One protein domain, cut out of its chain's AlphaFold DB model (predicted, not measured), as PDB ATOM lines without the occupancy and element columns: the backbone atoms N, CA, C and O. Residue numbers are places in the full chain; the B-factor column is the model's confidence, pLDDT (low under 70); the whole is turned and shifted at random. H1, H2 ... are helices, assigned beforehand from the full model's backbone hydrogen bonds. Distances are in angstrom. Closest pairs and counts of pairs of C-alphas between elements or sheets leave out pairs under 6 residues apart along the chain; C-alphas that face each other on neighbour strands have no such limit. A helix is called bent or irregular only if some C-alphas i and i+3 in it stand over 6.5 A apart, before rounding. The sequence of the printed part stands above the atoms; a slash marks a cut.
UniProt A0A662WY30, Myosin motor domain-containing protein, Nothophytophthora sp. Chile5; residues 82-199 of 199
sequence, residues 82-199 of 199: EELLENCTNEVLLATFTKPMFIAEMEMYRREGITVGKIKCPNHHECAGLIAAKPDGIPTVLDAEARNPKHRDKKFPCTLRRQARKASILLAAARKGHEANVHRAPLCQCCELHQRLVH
ATOM      1  N   GLU A  82     -16.786 -18.809 -38.528       83.62
ATOM      2  CA  GLU A  82     -15.957 -17.754 -37.935       83.62
ATOM      3  C   GLU A  82     -14.682 -18.357 -37.335       83.62
ATOM      4  O   GLU A  82     -13.579 -18.022 -37.766       83.62
ATOM      5  N   GLU A  83     -14.827 -19.380 -36.496       81.31
ATOM      6  CA  GLU A  83     -13.708 -20.065 -35.842       81.31
ATOM      7  C   GLU A  83     -12.812 -20.797 -36.859       81.31
ATOM      8  O   GLU A  83     -11.587 -20.874 -36.714       81.31
ATOM      9  N   LEU A  84     -13.397 -21.310 -37.951       80.94
ATOM     10  CA  LEU A  84     -12.625 -21.870 -39.063       80.94
ATOM     11  C   LEU A  84     -11.762 -20.799 -39.747       80.94
ATOM     12  O   LEU A  84     -10.601 -21.072 -40.069       80.94
ATOM     13  N   LEU A  85     -12.310 -19.610 -40.008       85.00
ATOM     14  CA  LEU A  85     -11.595 -18.512 -40.666       85.00
ATOM     15  C   LEU A  85     -10.502 -17.924 -39.766       85.00
ATOM     16  O   LEU A  85      -9.412 -17.615 -40.262       85.00
ATOM     17  N   GLU A  86     -10.736 -17.848 -38.459       82.81
ATOM     18  CA  GLU A  86      -9.714 -17.475 -37.478       82.81
ATOM     19  C   GLU A  86      -8.549 -18.467 -37.486       82.81
ATOM     20  O   GLU A  86      -7.389 -18.089 -37.682       82.81
ATOM     21  N   ASN A  87      -8.849 -19.764 -37.398       81.38
ATOM     22  CA  ASN A  87      -7.834 -20.811 -37.437       81.38
ATOM     23  C   ASN A  87      -7.075 -20.854 -38.776       81.38
ATOM     24  O   ASN A  87      -5.859 -21.062 -38.790       81.38
ATOM     25  N   CYS A  88      -7.753 -20.606 -39.902       83.69
ATOM     26  CA  CYS A  88      -7.101 -20.472 -41.208       83.69
ATOM     27  C   CYS A  88      -6.123 -19.291 -41.235       83.69
ATOM     28  O   CYS A  88      -5.011 -19.413 -41.754       83.69
ATOM     29  N   THR A  89      -6.526 -18.155 -40.666       88.19
ATOM     30  CA  THR A  89      -5.680 -16.962 -40.559       88.19
ATOM     31  C   THR A  89      -4.439 -17.261 -39.723       88.19
ATOM     32  O   THR A  89      -3.322 -16.989 -40.163       88.19
ATOM     33  N   ASN A  90      -4.609 -17.919 -38.574       85.81
ATOM     34  CA  ASN A  90      -3.508 -18.295 -37.691       85.81
ATOM     35  C   ASN A  90      -2.512 -19.268 -38.341       85.81
ATOM     36  O   ASN A  90      -1.304 -19.093 -38.186       85.81
ATOM     37  N   GLU A  91      -2.968 -20.239 -39.136       84.19
ATOM     38  CA  GLU A  91      -2.067 -21.122 -39.894       84.19
ATOM     39  C   GLU A  91      -1.257 -20.371 -40.962       84.19
ATOM     40  O   GLU A  91      -0.057 -20.612 -41.131       84.19
ATOM     41  N   VAL A  92      -1.879 -19.425 -41.672       86.00
ATOM     42  CA  VAL A  92      -1.172 -18.591 -42.657       86.00
ATOM     43  C   VAL A  92      -0.158 -17.675 -41.966       86.00
ATOM     44  O   VAL A  92       0.974 -17.547 -42.446       86.00
ATOM     45  N   LEU A  93      -0.509 -17.087 -40.820       89.56
ATOM     46  CA  LEU A  93       0.409 -16.284 -40.006       89.56
ATOM     47  C   LEU A  93       1.597 -17.122 -39.527       89.56
ATOM     48  O   LEU A  93       2.752 -16.738 -39.726       89.56
ATOM     49  N   LEU A  94       1.335 -18.310 -38.983       85.62
ATOM     50  CA  LEU A  94       2.377 -19.212 -38.508       85.62
ATOM     51  C   LEU A  94       3.327 -19.617 -39.643       85.62
ATOM     52  O   LEU A  94       4.549 -19.563 -39.480       85.62
ATOM     53  N   ALA A  95       2.802 -19.949 -40.824       85.00
ATOM     54  CA  ALA A  95       3.622 -20.255 -41.995       85.00
ATOM     55  C   ALA A  95       4.435 -19.053 -42.501       85.00
ATOM     56  O   ALA A  95       5.551 -19.234 -42.994       85.00
ATOM     57  N   THR A  96       3.907 -17.836 -42.358       89.44
ATOM     58  CA  THR A  96       4.589 -16.601 -42.766       89.44
ATOM     59  C   THR A  96       5.821 -16.330 -41.902       89.44
ATOM     60  O   THR A  96       6.871 -15.961 -42.431       89.44
ATOM     61  N   PHE A  97       5.738 -16.568 -40.589       88.94
ATOM     62  CA  PHE A  97       6.818 -16.215 -39.664       88.94
ATOM     63  C   PHE A  97       7.799 -17.343 -39.348       88.94
ATOM     64  O   PHE A  97       8.967 -17.063 -39.076       88.94
ATOM     65  N   THR A  98       7.376 -18.609 -39.413       86.00
ATOM     66  CA  THR A  98       8.188 -19.734 -38.913       86.00
ATOM     67  C   THR A  98       9.545 -19.840 -39.612       86.00
ATOM     68  O   THR A  98      10.581 -19.943 -38.955       86.00
ATOM     69  N   LYS A  99       9.578 -19.798 -40.951       85.94
ATOM     70  CA  LYS A  99      10.832 -19.954 -41.701       85.94
ATOM     71  C   LYS A  99      11.768 -18.743 -41.551       85.94
ATOM     72  O   LYS A  99      12.943 -18.975 -41.264       85.94
ATOM     73  N   PRO A 100      11.310 -17.486 -41.720       89.75
ATOM     74  CA  PRO A 100      12.164 -16.322 -41.492       89.75
ATOM     75  C   PRO A 100      12.705 -16.239 -40.062       89.75
ATOM     76  O   PRO A 100      13.904 -16.019 -39.903       89.75
ATOM     77  N   MET A 101      11.867 -16.478 -39.041       90.75
ATOM     78  CA  MET A 101      12.321 -16.479 -37.644       90.75
ATOM     79  C   MET A 101      13.382 -17.550 -37.402       90.75
ATOM     80  O   MET A 101      14.437 -17.243 -36.856       90.75
ATOM     81  N   PHE A 102      13.156 -18.776 -37.884       90.62
ATOM     82  CA  PHE A 102      14.130 -19.856 -37.741       90.62
ATOM     83  C   PHE A 102      15.479 -19.511 -38.387       90.62
ATOM     84  O   PHE A 102      16.531 -19.748 -37.802       90.62
ATOM     85  N   ILE A 103      15.469 -18.933 -39.593       90.31
ATOM     86  CA  ILE A 103      16.703 -18.527 -40.283       90.31
ATOM     87  C   ILE A 103      17.435 -17.435 -39.494       90.31
ATOM     88  O   ILE A 103      18.654 -17.515 -39.345       90.31
ATOM     89  N   ALA A 104      16.707 -16.440 -38.983       93.44
ATOM     90  CA  ALA A 104      17.286 -15.364 -38.188       93.44
ATOM     91  C   ALA A 104      17.933 -15.895 -36.897       93.44
ATOM     92  O   ALA A 104      19.054 -15.516 -36.573       93.44
ATOM     93  N   GLU A 105      17.266 -16.820 -36.206       91.94
ATOM     94  CA  GLU A 105      17.774 -17.442 -34.982       91.94
ATOM     95  C   GLU A 105      19.036 -18.282 -35.241       91.94
ATOM     96  O   GLU A 105      20.035 -18.143 -34.535       91.94
ATOM     97  N   MET A 106      19.051 -19.083 -36.314       92.06
ATOM     98  CA  MET A 106      20.245 -19.850 -36.699       92.06
ATOM     99  C   MET A 106      21.436 -18.945 -37.048       92.06
ATOM    100  O   MET A 106      22.578 -19.272 -36.720       92.06
ATOM    101  N   GLU A 107      21.191 -17.805 -37.696       92.44
ATOM    102  CA  GLU A 107      22.241 -16.832 -38.005       92.44
ATOM    103  C   GLU A 107      22.768 -16.135 -36.740       92.44
ATOM    104  O   GLU A 107      23.974 -15.905 -36.636       92.44
ATOM    105  N   MET A 108      21.913 -15.861 -35.749       93.75
ATOM    106  CA  MET A 108      22.340 -15.337 -34.444       93.75
ATOM    107  C   MET A 108      23.261 -16.322 -33.718       93.75
ATOM    108  O   MET A 108      24.361 -15.943 -33.317       93.75
ATOM    109  N   TYR A 109      22.898 -17.607 -33.657       93.50
ATOM    110  CA  TYR A 109      23.765 -18.629 -33.062       93.50
ATOM    111  C   TYR A 109      25.119 -18.741 -33.768       93.50
ATOM    112  O   TYR A 109      26.157 -18.858 -33.113       93.50
ATOM    113  N   ARG A 110      25.131 -18.638 -35.104       90.25
ATOM    114  CA  ARG A 110      26.371 -18.637 -35.891       90.25
ATOM    115  C   ARG A 110      27.259 -17.438 -35.553       90.25
ATOM    116  O   ARG A 110      28.478 -17.592 -35.485       90.25
ATOM    117  N   ARG A 111      26.666 -16.257 -35.362       94.50
ATOM    118  CA  ARG A 111      27.383 -15.022 -35.003       94.50
ATOM    119  C   ARG A 111      27.969 -15.078 -33.597       94.50
ATOM    120  O   ARG A 111      29.068 -14.576 -33.394       94.50
ATOM    121  N   GLU A 112      27.271 -15.712 -32.662       95.94
ATOM    122  CA  GLU A 112      27.706 -15.853 -31.268       95.94
ATOM    123  C   GLU A 112      28.669 -17.033 -31.040       95.94
ATOM    124  O   GLU A 112      29.186 -17.210 -29.940       95.94
ATOM    125  N   GLY A 113      28.945 -17.843 -32.070       92.25
ATOM    126  CA  GLY A 113      29.823 -19.014 -31.960       92.25
ATOM    127  C   GLY A 113      29.193 -20.189 -31.203       92.25
ATOM    128  O   GLY A 113      29.904 -21.093 -30.759       92.25
ATOM    129  N   ILE A 114      27.866 -20.203 -31.057       92.12
ATOM    130  CA  ILE A 114      27.128 -21.263 -30.370       92.12
ATOM    131  C   ILE A 114      26.959 -22.445 -31.330       92.12
ATOM    132  O   ILE A 114      26.349 -22.334 -32.394       92.12
ATOM    133  N   THR A 115      27.495 -23.606 -30.950       87.12
ATOM    134  CA  THR A 115      27.340 -24.831 -31.743       87.12
ATOM    135  C   THR A 115      25.996 -25.475 -31.434       87.12
ATOM    136  O   THR A 115      25.802 -26.059 -30.370       87.12
ATOM    137  N   VAL A 116      25.073 -25.387 -32.385       84.19
ATOM    138  CA  VAL A 116      23.754 -26.023 -32.315       84.19
ATOM    139  C   VAL A 116      23.737 -27.257 -33.214       84.19
ATOM    140  O   VAL A 116      24.330 -27.265 -34.293       84.19
ATOM    141  N   GLY A 117      23.056 -28.319 -32.776       83.81
ATOM    142  CA  GLY A 117      22.848 -29.511 -33.599       83.81
ATOM    143  C   GLY A 117      22.019 -29.221 -34.858       83.81
ATOM    144  O   GLY A 117      21.475 -28.134 -35.042       83.81
ATOM    145  N   LYS A 118      21.871 -30.218 -35.739       82.25
ATOM    146  CA  LYS A 118      21.043 -30.087 -36.950       82.25
ATOM    147  C   LYS A 118      19.555 -30.026 -36.588       82.25
ATOM    148  O   LYS A 118      18.880 -31.054 -36.546       82.25
ATOM    149  N   ILE A 119      19.044 -28.820 -36.365       84.44
ATOM    150  CA  ILE A 119      17.622 -28.575 -36.117       84.44
ATOM    151  C   ILE A 119      16.897 -28.456 -37.463       84.44
ATOM    152  O   ILE A 119      17.355 -27.781 -38.385       84.44
ATOM    153  N   LYS A 120      15.761 -29.148 -37.598       83.25
ATOM    154  CA  LYS A 120      14.882 -29.035 -38.768       83.25
ATOM    155  C   LYS A 120      13.776 -28.030 -38.469       83.25
ATOM    156  O   LYS A 120      13.070 -28.179 -37.477       83.25
ATOM    157  N   CYS A 121      13.593 -27.064 -39.364       79.25
ATOM    158  CA  CYS A 121      12.477 -26.128 -39.292       79.25
ATOM    159  C   CYS A 121      11.132 -26.876 -39.452       79.25
ATOM    160  O   CYS A 121      11.003 -27.688 -40.378       79.25
ATOM    161  N   PRO A 122      10.138 -26.640 -38.575       74.69
ATOM    162  CA  PRO A 122       8.780 -27.146 -38.752       74.69
ATOM    163  C   PRO A 122       8.158 -26.660 -40.070       74.69
ATOM    164  O   PRO A 122       8.285 -25.491 -40.429       74.69
ATOM    165  N   ASN A 123       7.469 -27.546 -40.798       73.62
ATOM    166  CA  ASN A 123       6.805 -27.174 -42.049       73.62
ATOM    167  C   ASN A 123       5.327 -26.833 -41.814       73.62
ATOM    168  O   ASN A 123       4.528 -27.736 -41.580       73.62
ATOM    169  N   HIS A 124       4.982 -25.553 -41.943       73.50
ATOM    170  CA  HIS A 124       3.599 -25.049 -41.907       73.50
ATOM    171  C   HIS A 124       3.083 -24.628 -43.297       73.50
ATOM    172  O   HIS A 124       1.895 -24.372 -43.481       73.50
ATOM    173  N   HIS A 125       3.951 -24.607 -44.316       76.00
ATOM    174  CA  HIS A 125       3.596 -24.147 -45.663       76.00
ATOM    175  C   HIS A 125       2.631 -25.086 -46.391       76.00
ATOM    176  O   HIS A 125       1.928 -24.660 -47.300       76.00
ATOM    177  N   GLU A 126       2.585 -26.357 -45.998       73.88
ATOM    178  CA  GLU A 126       1.661 -27.342 -46.557       73.88
ATOM    179  C   GLU A 126       0.196 -26.993 -46.243       73.88
ATOM    180  O   GLU A 126      -0.630 -26.931 -47.153       73.88
ATOM    181  N   CYS A 127      -0.112 -26.696 -44.976       75.00
ATOM    182  CA  CYS A 127      -1.460 -26.315 -44.550       75.00
ATOM    183  C   CYS A 127      -1.831 -24.919 -45.064       75.00
ATOM    184  O   CYS A 127      -2.879 -24.743 -45.684       75.00
ATOM    185  N   ALA A 128      -0.927 -23.944 -44.918       80.75
ATOM    186  CA  ALA A 128      -1.130 -22.598 -45.453       80.75
ATOM    187  C   ALA A 128      -1.312 -22.594 -46.979       80.75
ATOM    188  O   ALA A 128      -2.108 -21.822 -47.504       80.75
ATOM    189  N   GLY A 129      -0.629 -23.491 -47.698       80.12
ATOM    190  CA  GLY A 129      -0.812 -23.686 -49.131       80.12
ATOM    191  C   GLY A 129      -2.223 -24.150 -49.486       80.12
ATOM    192  O   GLY A 129      -2.795 -23.639 -50.436       80.12
ATOM    193  N   LEU A 130      -2.828 -25.052 -48.707       78.25
ATOM    194  CA  LEU A 130      -4.219 -25.480 -48.925       78.25
ATOM    195  C   LEU A 130      -5.231 -24.370 -48.623       78.25
ATOM    196  O   LEU A 130      -6.276 -24.300 -49.263       78.25
ATOM    197  N   ILE A 131      -4.927 -23.495 -47.667       84.12
ATOM    198  CA  ILE A 131      -5.785 -22.361 -47.310       84.12
ATOM    199  C   ILE A 131      -5.695 -21.270 -48.383       84.12
ATOM    200  O   ILE A 131      -6.714 -20.832 -48.913       84.12
ATOM    201  N   ALA A 132      -4.477 -20.846 -48.723       84.19
ATOM    202  CA  ALA A 132      -4.214 -19.662 -49.538       84.19
ATOM    203  C   ALA A 132      -3.998 -19.951 -51.034       84.19
ATOM    204  O   ALA A 132      -3.809 -19.008 -51.809       84.19
ATOM    205  N   ALA A 133      -4.007 -21.220 -51.467       83.06
ATOM    206  CA  ALA A 133      -3.878 -21.565 -52.881       83.06
ATOM    207  C   ALA A 133      -4.938 -20.845 -53.718       83.06
ATOM    208  O   ALA A 133      -6.107 -20.746 -53.354       83.06
ATOM    209  N   LYS A 134      -4.541 -20.377 -54.896       82.00
ATOM    210  CA  LYS A 134      -5.477 -19.901 -55.914       82.00
ATOM    211  C   LYS A 134      -5.372 -20.823 -57.126       82.00
ATOM    212  O   LYS A 134      -4.248 -21.119 -57.533       82.00
ATOM    213  N   PRO A 135      -6.494 -21.276 -57.706       81.25
ATOM    214  CA  PRO A 135      -7.887 -20.986 -57.335       81.25
ATOM    215  C   PRO A 135      -8.482 -21.944 -56.280       81.25
ATOM    216  O   PRO A 135      -9.645 -21.808 -55.924       81.25
ATOM    217  N   ASP A 136      -7.722 -22.930 -55.800       80.25
ATOM    218  CA  ASP A 136      -8.264 -24.074 -55.045       80.25
ATOM    219  C   ASP A 136      -8.228 -23.932 -53.510       80.25
ATOM    220  O   ASP A 136      -8.424 -24.911 -52.793       80.25
ATOM    221  N   GLY A 137      -7.955 -22.737 -52.992       83.44
ATOM    222  CA  GLY A 137      -7.876 -22.478 -51.557       83.44
ATOM    223  C   GLY A 137      -9.238 -22.504 -50.876       83.44
ATOM    224  O   GLY A 137     -10.252 -22.183 -51.501       83.44
ATOM    225  N   ILE A 138      -9.261 -22.828 -49.580       84.25
ATOM    226  CA  ILE A 138     -10.497 -22.961 -48.786       84.25
ATOM    227  C   ILE A 138     -11.448 -21.759 -48.968       84.25
ATOM    228  O   ILE A 138     -12.606 -21.994 -49.326       84.25
ATOM    229  N   PRO A 139     -11.008 -20.487 -48.825       87.06
ATOM    230  CA  PRO A 139     -11.899 -19.339 -48.999       87.06
ATOM    231  C   PRO A 139     -12.398 -19.184 -50.440       87.06
ATOM    232  O   PRO A 139     -13.543 -18.805 -50.664       87.06
ATOM    233  N   THR A 140     -11.566 -19.520 -51.430       88.38
ATOM    234  CA  THR A 140     -11.929 -19.411 -52.854       88.38
ATOM    235  C   THR A 140     -12.996 -20.437 -53.232       88.38
ATOM    236  O   THR A 140     -13.936 -20.134 -53.964       88.38
ATOM    237  N   VAL A 141     -12.875 -21.655 -52.704       86.12
ATOM    238  CA  VAL A 141     -13.856 -22.729 -52.897       86.12
ATOM    239  C   VAL A 141     -15.168 -22.391 -52.200       86.12
ATOM    240  O   VAL A 141     -16.232 -22.607 -52.779       86.12
ATOM    241  N   LEU A 142     -15.099 -21.826 -50.992       87.50
ATOM    242  CA  LEU A 142     -16.278 -21.362 -50.268       87.50
ATOM    243  C   LEU A 142     -17.017 -20.274 -51.056       87.50
ATOM    244  O   LEU A 142     -18.214 -20.404 -51.289       87.50
ATOM    245  N   ASP A 143     -16.302 -19.256 -51.536       89.75
ATOM    246  CA  ASP A 143     -16.866 -18.167 -52.341       89.75
ATOM    247  C   ASP A 143     -17.469 -18.666 -53.671       89.75
ATOM    248  O   ASP A 143     -18.516 -18.198 -54.128       89.75
ATOM    249  N   ALA A 144     -16.844 -19.659 -54.310       88.31
ATOM    250  CA  ALA A 144     -17.385 -20.280 -55.516       88.31
ATOM    251  C   ALA A 144     -18.684 -21.067 -55.249       88.31
ATOM    252  O   ALA A 144     -19.632 -20.969 -56.032       88.31
ATOM    253  N   GLU A 145     -18.750 -21.834 -54.157       86.88
ATOM    254  CA  GLU A 145     -19.960 -22.579 -53.784       86.88
ATOM    255  C   GLU A 145     -21.068 -21.655 -53.261       86.88
ATOM    256  O   GLU A 145     -22.231 -21.903 -53.561       86.88
ATOM    257  N   ALA A 146     -20.737 -20.567 -52.558       87.56
ATOM    258  CA  ALA A 146     -21.707 -19.581 -52.073       87.56
ATOM    259  C   ALA A 146     -22.393 -18.825 -53.223       87.56
ATOM    260  O   ALA A 146     -23.603 -18.607 -53.201       87.56
ATOM    261  N   ARG A 147     -21.646 -18.493 -54.285       88.88
ATOM    262  CA  ARG A 147     -22.200 -17.877 -55.504       88.88
ATOM    263  C   ARG A 147     -22.964 -18.859 -56.395       88.88
ATOM    264  O   ARG A 147     -23.571 -18.443 -57.383       88.88
ATOM    265  N   ASN A 148     -22.942 -20.156 -56.088       86.75
ATOM    266  CA  ASN A 148     -23.653 -21.161 -56.863       86.75
ATOM    267  C   ASN A 148     -25.174 -21.024 -56.638       86.75
ATOM    268  O   ASN A 148     -25.650 -21.226 -55.518       86.75
ATOM    269  N   PRO A 149     -25.989 -20.801 -57.687       84.56
ATOM    270  CA  PRO A 149     -27.447 -20.727 -57.547       84.56
ATOM    271  C   PRO A 149     -28.071 -22.018 -56.998       84.56
ATOM    272  O   PRO A 149     -29.189 -22.014 -56.498       84.56
ATOM    273  N   LYS A 150     -27.357 -23.150 -57.110       82.25
ATOM    274  CA  LYS A 150     -27.754 -24.465 -56.585       82.25
ATOM    275  C   LYS A 150     -26.906 -24.872 -55.375       82.25
ATOM    276  O   LYS A 150     -26.597 -26.067 -55.242       82.25
ATOM    277  N   HIS A 151     -26.456 -23.918 -54.563       77.12
ATOM    278  CA  HIS A 151     -25.663 -24.199 -53.369       77.12
ATOM    279  C   HIS A 151     -26.409 -25.158 -52.429       77.12
ATOM    280  O   HIS A 151     -27.637 -25.215 -52.378       77.12
ATOM    281  N   ARG A 152     -25.638 -26.003 -51.748       75.94
ATOM    282  CA  ARG A 152     -26.098 -26.854 -50.649       75.94
ATOM    283  C   ARG A 152     -24.937 -26.966 -49.682       75.94
ATOM    284  O   ARG A 152     -23.834 -27.254 -50.142       75.94
ATOM    285  N   ASP A 153     -25.191 -26.875 -48.386       74.69
ATOM    286  CA  ASP A 153     -24.136 -26.890 -47.362       74.69
ATOM    287  C   ASP A 153     -23.224 -28.116 -47.474       74.69
ATOM    288  O   ASP A 153     -22.018 -28.037 -47.279       74.69
ATOM    289  N   LYS A 154     -23.778 -29.260 -47.901       75.56
ATOM    290  CA  LYS A 154     -23.022 -30.507 -48.105       75.56
ATOM    291  C   LYS A 154     -22.059 -30.474 -49.300       75.56
ATOM    292  O   LYS A 154     -21.140 -31.288 -49.343       75.56
ATOM    293  N   LYS A 155     -22.250 -29.584 -50.281       77.38
ATOM    294  CA  LYS A 155     -21.388 -29.515 -51.476       77.38
ATOM    295  C   LYS A 155     -20.004 -28.981 -51.148       77.38
ATOM    296  O   LYS A 155     -19.033 -29.559 -51.624       77.38
ATOM    297  N   PHE A 156     -19.914 -27.952 -50.309       78.62
ATOM    298  CA  PHE A 156     -18.640 -27.339 -49.947       78.62
ATOM    299  C   PHE A 156     -17.654 -28.352 -49.318       78.62
ATOM    300  O   PHE A 156     -16.574 -28.547 -49.887       78.62
ATOM    301  N   PRO A 157     -18.025 -29.124 -48.273       73.38
ATOM    302  CA  PRO A 157     -17.170 -30.180 -47.732       73.38
ATOM    303  C   PRO A 157     -16.801 -31.255 -48.762       73.38
ATOM    304  O   PRO A 157     -15.674 -31.746 -48.765       73.38
ATOM    305  N   CYS A 158     -17.718 -31.633 -49.659       75.44
ATOM    306  CA  CYS A 158     -17.440 -32.620 -50.708       75.44
ATOM    307  C   CYS A 158     -16.429 -32.109 -51.746       75.44
ATOM    308  O   CYS A 158     -15.523 -32.854 -52.138       75.44
ATOM    309  N   THR A 159     -16.562 -30.857 -52.189       76.62
ATOM    310  CA  THR A 159     -15.630 -30.218 -53.125       76.62
ATOM    311  C   THR A 159     -14.242 -30.121 -52.495       76.62
ATOM    312  O   THR A 159     -13.269 -30.572 -53.112       76.62
ATOM    313  N   LEU A 160     -14.175 -29.681 -51.234       74.44
ATOM    314  CA  LEU A 160     -12.927 -29.577 -50.489       74.44
ATOM    315  C   LEU A 160     -12.257 -30.948 -50.299       74.44
ATOM    316  O   LEU A 160     -11.084 -31.098 -50.634       74.44
ATOM    317  N   ARG A 161     -13.004 -31.992 -49.891       70.81
ATOM    318  CA  ARG A 161     -12.511 -33.389 -49.796       70.81
ATOM    319  C   ARG A 161     -11.912 -33.885 -51.115       70.81
ATOM    320  O   ARG A 161     -10.923 -34.617 -51.124       70.81
ATOM    321  N   ARG A 162     -12.506 -33.518 -52.250       72.38
ATOM    322  CA  ARG A 162     -12.038 -33.945 -53.576       72.38
ATOM    323  C   ARG A 162     -10.743 -33.239 -53.989       72.38
ATOM    324  O   ARG A 162      -9.877 -33.892 -54.566       72.38
ATOM    325  N   GLN A 163     -10.601 -31.946 -53.708       67.88
ATOM    326  CA  GLN A 163      -9.363 -31.191 -53.965       67.88
ATOM    327  C   GLN A 163      -8.236 -31.641 -53.034       67.88
ATOM    328  O   GLN A 163      -7.133 -31.936 -53.488       67.88
ATOM    329  N   ALA A 164      -8.569 -31.832 -51.761       63.97
ATOM    330  CA  ALA A 164      -7.712 -32.404 -50.736       63.97
ATOM    331  C   ALA A 164      -7.083 -33.749 -51.123       63.97
ATOM    332  O   ALA A 164      -5.933 -34.006 -50.796       63.97
ATOM    333  N   ARG A 165      -7.821 -34.623 -51.821       62.22
ATOM    334  CA  ARG A 165      -7.304 -35.917 -52.303       62.22
ATOM    335  C   ARG A 165      -6.348 -35.783 -53.490       62.22
ATOM    336  O   ARG A 165      -5.510 -36.657 -53.684       62.22
ATOM    337  N   LYS A 166      -6.488 -34.726 -54.297       56.78
ATOM    338  CA  LYS A 166      -5.594 -34.436 -55.430       56.78
ATOM    339  C   LYS A 166      -4.287 -33.804 -54.962       56.78
ATOM    340  O   LYS A 166      -3.234 -34.110 -55.512       56.78
ATOM    341  N   ALA A 167      -4.350 -32.958 -53.937       55.56
ATOM    342  CA  ALA A 167      -3.171 -32.482 -53.239       55.56
ATOM    343  C   ALA A 167      -2.659 -33.599 -52.316       55.56
ATOM    344  O   ALA A 167      -3.190 -33.825 -51.235       55.56
ATOM    345  N   SER A 168      -1.581 -34.282 -52.697       50.47
ATOM    346  CA  SER A 168      -0.881 -35.320 -51.908       50.47
ATOM    347  C   SER A 168      -0.453 -34.903 -50.480       50.47
ATOM    348  O   SER A 168       0.087 -35.709 -49.726       50.47
ATOM    349  N   ILE A 169      -0.719 -33.655 -50.100       50.84
ATOM    350  CA  ILE A 169      -0.380 -32.981 -48.850       50.84
ATOM    351  C   ILE A 169      -1.223 -33.497 -47.670       50.84
ATOM    352  O   ILE A 169      -0.671 -33.764 -46.604       50.84
ATOM    353  N   LEU A 170      -2.526 -33.758 -47.851       45.41
ATOM    354  CA  LEU A 170      -3.362 -34.263 -46.745       45.41
ATOM    355  C   LEU A 170      -3.069 -35.730 -46.395       45.41
ATOM    356  O   LEU A 170      -3.233 -36.128 -45.248       45.41
ATOM    357  N   LEU A 171      -2.546 -36.520 -47.337       38.66
ATOM    358  CA  LEU A 171      -2.071 -37.886 -47.068       38.66
ATOM    359  C   LEU A 171      -0.681 -37.915 -46.402       38.66
ATOM    360  O   LEU A 171      -0.370 -38.856 -45.671       38.66
ATOM    361  N   ALA A 172       0.158 -36.900 -46.631       36.81
ATOM    362  CA  ALA A 172       1.496 -36.812 -46.046       36.81
ATOM    363  C   ALA A 172       1.483 -36.245 -44.614       36.81
ATOM    364  O   ALA A 172       2.207 -36.755 -43.754       36.81
ATOM    365  N   ALA A 173       0.625 -35.257 -44.337       40.31
ATOM    366  CA  ALA A 173       0.412 -34.721 -42.992       40.31
ATOM    367  C   ALA A 173      -0.171 -35.785 -42.034       40.31
ATOM    368  O   ALA A 173       0.274 -35.895 -40.893       40.31
ATOM    369  N   ALA A 174      -1.060 -36.653 -42.535       37.09
ATOM    370  CA  ALA A 174      -1.639 -37.775 -41.790       37.09
ATOM    371  C   ALA A 174      -0.610 -38.837 -41.352       37.09
ATOM    372  O   ALA A 174      -0.746 -39.431 -40.287       37.09
ATOM    373  N   ARG A 175       0.446 -39.073 -42.146       31.92
ATOM    374  CA  ARG A 175       1.489 -40.064 -41.816       31.92
ATOM    375  C   ARG A 175       2.489 -39.573 -40.770       31.92
ATOM    376  O   ARG A 175       3.045 -40.389 -40.045       31.92
ATOM    377  N   LYS A 176       2.731 -38.262 -40.680       37.53
ATOM    378  CA  LYS A 176       3.735 -37.693 -39.761       37.53
ATOM    379  C   LYS A 176       3.198 -37.387 -38.361       37.53
ATOM    380  O   LYS A 176       3.995 -37.164 -37.456       37.53
ATOM    381  N   GLY A 177       1.880 -37.414 -38.163       36.53
ATOM    382  CA  GLY A 177       1.253 -37.256 -36.845       36.53
ATOM    383  C   GLY A 177       1.447 -38.446 -35.896       36.53
ATOM    384  O   GLY A 177       1.052 -38.352 -34.741       36.53
ATOM    385  N   HIS A 178       2.045 -39.552 -36.355       32.03
ATOM    386  CA  HIS A 178       2.205 -40.768 -35.551       32.03
ATOM    387  C   HIS A 178       3.563 -40.893 -34.833       32.03
ATOM    388  O   HIS A 178       3.721 -41.797 -34.022       32.03
ATOM    389  N   GLU A 179       4.538 -40.006 -35.080       27.52
ATOM    390  CA  GLU A 179       5.917 -40.197 -34.575       27.52
ATOM    391  C   GLU A 179       6.535 -39.015 -33.805       27.52
ATOM    392  O   GLU A 179       7.722 -39.047 -33.491       27.52
ATOM    393  N   ALA A 180       5.779 -37.981 -33.427       28.19
ATOM    394  CA  ALA A 180       6.352 -36.858 -32.674       28.19
ATOM    395  C   ALA A 180       5.574 -36.543 -31.389       28.19
ATOM    396  O   ALA A 180       4.810 -35.584 -31.318       28.19
ATOM    397  N   ASN A 181       5.842 -37.341 -30.352       27.19
ATOM    398  CA  ASN A 181       5.646 -36.979 -28.947       27.19
ATOM    399  C   ASN A 181       6.549 -35.787 -28.585       27.19
ATOM    400  O   ASN A 181       7.642 -35.984 -28.069       27.19
ATOM    401  N   VAL A 182       6.115 -34.555 -28.852       25.05
ATOM    402  CA  VAL A 182       6.608 -33.349 -28.165       25.05
ATOM    403  C   VAL A 182       5.465 -32.343 -28.142       25.05
ATOM    404  O   VAL A 182       4.981 -31.969 -29.205       25.05
ATOM    405  N   HIS A 183       5.050 -31.937 -26.939       26.95
ATOM    406  CA  HIS A 183       4.097 -30.873 -26.594       26.95
ATOM    407  C   HIS A 183       3.887 -29.788 -27.671       26.95
ATOM    408  O   HIS A 183       4.430 -28.688 -27.585       26.95
ATOM    409  N   ARG A 184       3.064 -30.083 -28.678       34.59
ATOM    410  CA  ARG A 184       2.537 -29.102 -29.626       34.59
ATOM    411  C   ARG A 184       1.084 -28.865 -29.275       34.59
ATOM    412  O   ARG A 184       0.396 -29.804 -28.877       34.59
ATOM    413  N   ALA A 185       0.679 -27.603 -29.384       32.66
ATOM    414  CA  ALA A 185      -0.689 -27.134 -29.224       32.66
ATOM    415  C   ALA A 185      -1.696 -28.169 -29.763       32.66
ATOM    416  O   ALA A 185      -1.402 -28.793 -30.792       32.66
ATOM    417  N   PRO A 186      -2.822 -28.388 -29.054       35.59
ATOM    418  CA  PRO A 186      -3.807 -29.399 -29.423       35.59
ATOM    419  C   PRO A 186      -4.096 -29.279 -30.916       35.59
ATOM    420  O   PRO A 186      -4.255 -28.168 -31.415       35.59
ATOM    421  N   LEU A 187      -4.019 -30.422 -31.606       42.94
ATOM    422  CA  LEU A 187      -4.230 -30.606 -33.043       42.94
ATOM    423  C   LEU A 187      -5.069 -29.462 -33.631       42.94
ATOM    424  O   LEU A 187      -6.261 -29.382 -33.366       42.94
ATOM    425  N   CYS A 188      -4.428 -28.569 -34.392       44.62
ATOM    426  CA  CYS A 188      -5.096 -27.464 -35.082       44.62
ATOM    427  C   CYS A 188      -6.392 -27.963 -35.739       44.62
ATOM    428  O   CYS A 188      -6.396 -29.040 -36.341       44.62
ATOM    429  N   GLN A 189      -7.481 -27.193 -35.676       45.84
ATOM    430  CA  GLN A 189      -8.751 -27.574 -36.297       45.84
ATOM    431  C   GLN A 189      -8.625 -27.891 -37.790       45.84
ATOM    432  O   GLN A 189      -9.435 -28.648 -38.297       45.84
ATOM    433  N   CYS A 190      -7.603 -27.418 -38.509       43.25
ATOM    434  CA  CYS A 190      -7.340 -27.872 -39.880       43.25
ATOM    435  C   CYS A 190      -6.993 -29.379 -39.945       43.25
ATOM    436  O   CYS A 190      -7.375 -30.071 -40.893       43.25
ATOM    437  N   CYS A 191      -6.332 -29.918 -38.914       41.88
ATOM    438  CA  CYS A 191      -6.057 -31.345 -38.716       41.88
ATOM    439  C   CYS A 191      -7.277 -32.134 -38.185       41.88
ATOM    440  O   CYS A 191      -7.423 -33.312 -38.515       41.88
ATOM    441  N   GLU A 192      -8.189 -31.521 -37.421       44.22
ATOM    442  CA  GLU A 192      -9.457 -32.162 -37.009       44.22
ATOM    443  C   GLU A 192     -10.538 -32.117 -38.104       44.22
ATOM    444  O   GLU A 192     -11.257 -33.096 -38.318       44.22
ATOM    445  N   LEU A 193     -10.609 -31.024 -38.872       46.84
ATOM    446  CA  LEU A 193     -11.381 -30.915 -40.107       46.84
ATOM    447  C   LEU A 193     -10.914 -32.011 -41.070       46.84
ATOM    448  O   LEU A 193     -11.743 -32.669 -41.681       46.84
ATOM    449  N   HIS A 194      -9.614 -32.318 -41.126       43.00
ATOM    450  CA  HIS A 194      -9.098 -33.496 -41.827       43.00
ATOM    451  C   HIS A 194      -9.652 -34.828 -41.274       43.00
ATOM    452  O   HIS A 194     -10.127 -35.637 -42.069       43.00
ATOM    453  N   GLN A 195      -9.686 -35.061 -39.953       37.81
ATOM    454  CA  GLN A 195     -10.280 -36.286 -39.380       37.81
ATOM    455  C   GLN A 195     -11.778 -36.431 -39.702       37.81
ATOM    456  O   GLN A 195     -12.218 -37.512 -40.097       37.81
ATOM    457  N   ARG A 196     -12.554 -35.342 -39.612       40.50
ATOM    458  CA  ARG A 196     -13.993 -35.325 -39.938       40.50
ATOM    459  C   ARG A 196     -14.281 -35.305 -41.445       40.50
ATOM    460  O   ARG A 196     -15.395 -35.624 -41.852       40.50
ATOM    461  N   LEU A 197     -13.316 -34.908 -42.283       39.12
ATOM    462  CA  LEU A 197     -13.425 -34.908 -43.747       39.12
ATOM    463  C   LEU A 197     -12.913 -36.210 -44.402       39.12
ATOM    464  O   LEU A 197     -13.234 -36.489 -45.561       39.12
ATOM    465  N   VAL A 198     -12.124 -37.019 -43.697       33.50
ATOM    466  CA  VAL A 198     -11.612 -38.307 -44.196       33.50
ATOM    467  C   VAL A 198     -12.497 -39.485 -43.779       33.50
ATOM    468  O   VAL A 198     -12.659 -40.403 -44.588       33.50
ATOM    469  N   HIS A 199     -13.115 -39.424 -42.598       29.92
ATOM    470  CA  HIS A 199     -14.190 -40.331 -42.177       29.92
ATOM    471  C   HIS A 199     -15.587 -39.770 -42.512       29.92
ATOM    472  O   HIS A 199     -16.548 -40.562 -42.429       29.92
TER     473      HIS A 199
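What this domain is: This is residues 82 to 199 of the 199 residues of the protein "Myosin motor domain-containing protein" of Nothophytophthora sp. Chile5 (UniProt A0A662WY30). A long bent helix, H1, runs along a loose rod; H2 and H6 pack on its first arm, H3 to H5 group beside these, and residues 107 to 113 stick out. The 118 printed residues have six named helices, H1 to H6 in order: all helix, loose, radius of gyration of the C-alphas 17.4 A, spans 63 by 27 by 25 A.

Where its parts are: Find C-alpha 82 at (-15.957, -17.754, -37.935): H1, residues 82 to 112, was assigned as one helix by its hydrogen bonds but is bent, C-alphas 96 and 99 being 7.2 A apart; its arms are H1a, 82 to 96, 21.1 A, and H1b, 99 to 112, 20.3 A. Next come H2, 125 to 132, H3, 138 to 146, H4, 155 to 166, H5, 169 to 176, and H6, 189 to 198, ending at (-11.612, -38.307, -44.196).

How they stand to each other: H1a touches H2, closest C-alphas Val 92 and Ala 128, 4.9 A, at a steep tilt of 47 degrees. H3 and H4 form a hairpin, closest C-alphas Glu 145 and Phe 156, 6.3 A. H1b and H5 touch no helix. O i to N i+4 pairs are within hydrogen-bond range throughout H1a, H1b, H2, H3 and H6, 7 of 8 in H4, 2 of 4 in H5.

The domain as a whole: The printed part has no cut; links H1 to H2 and H5 to H6 are long. Residues 163 to 199 have pLDDT under 70.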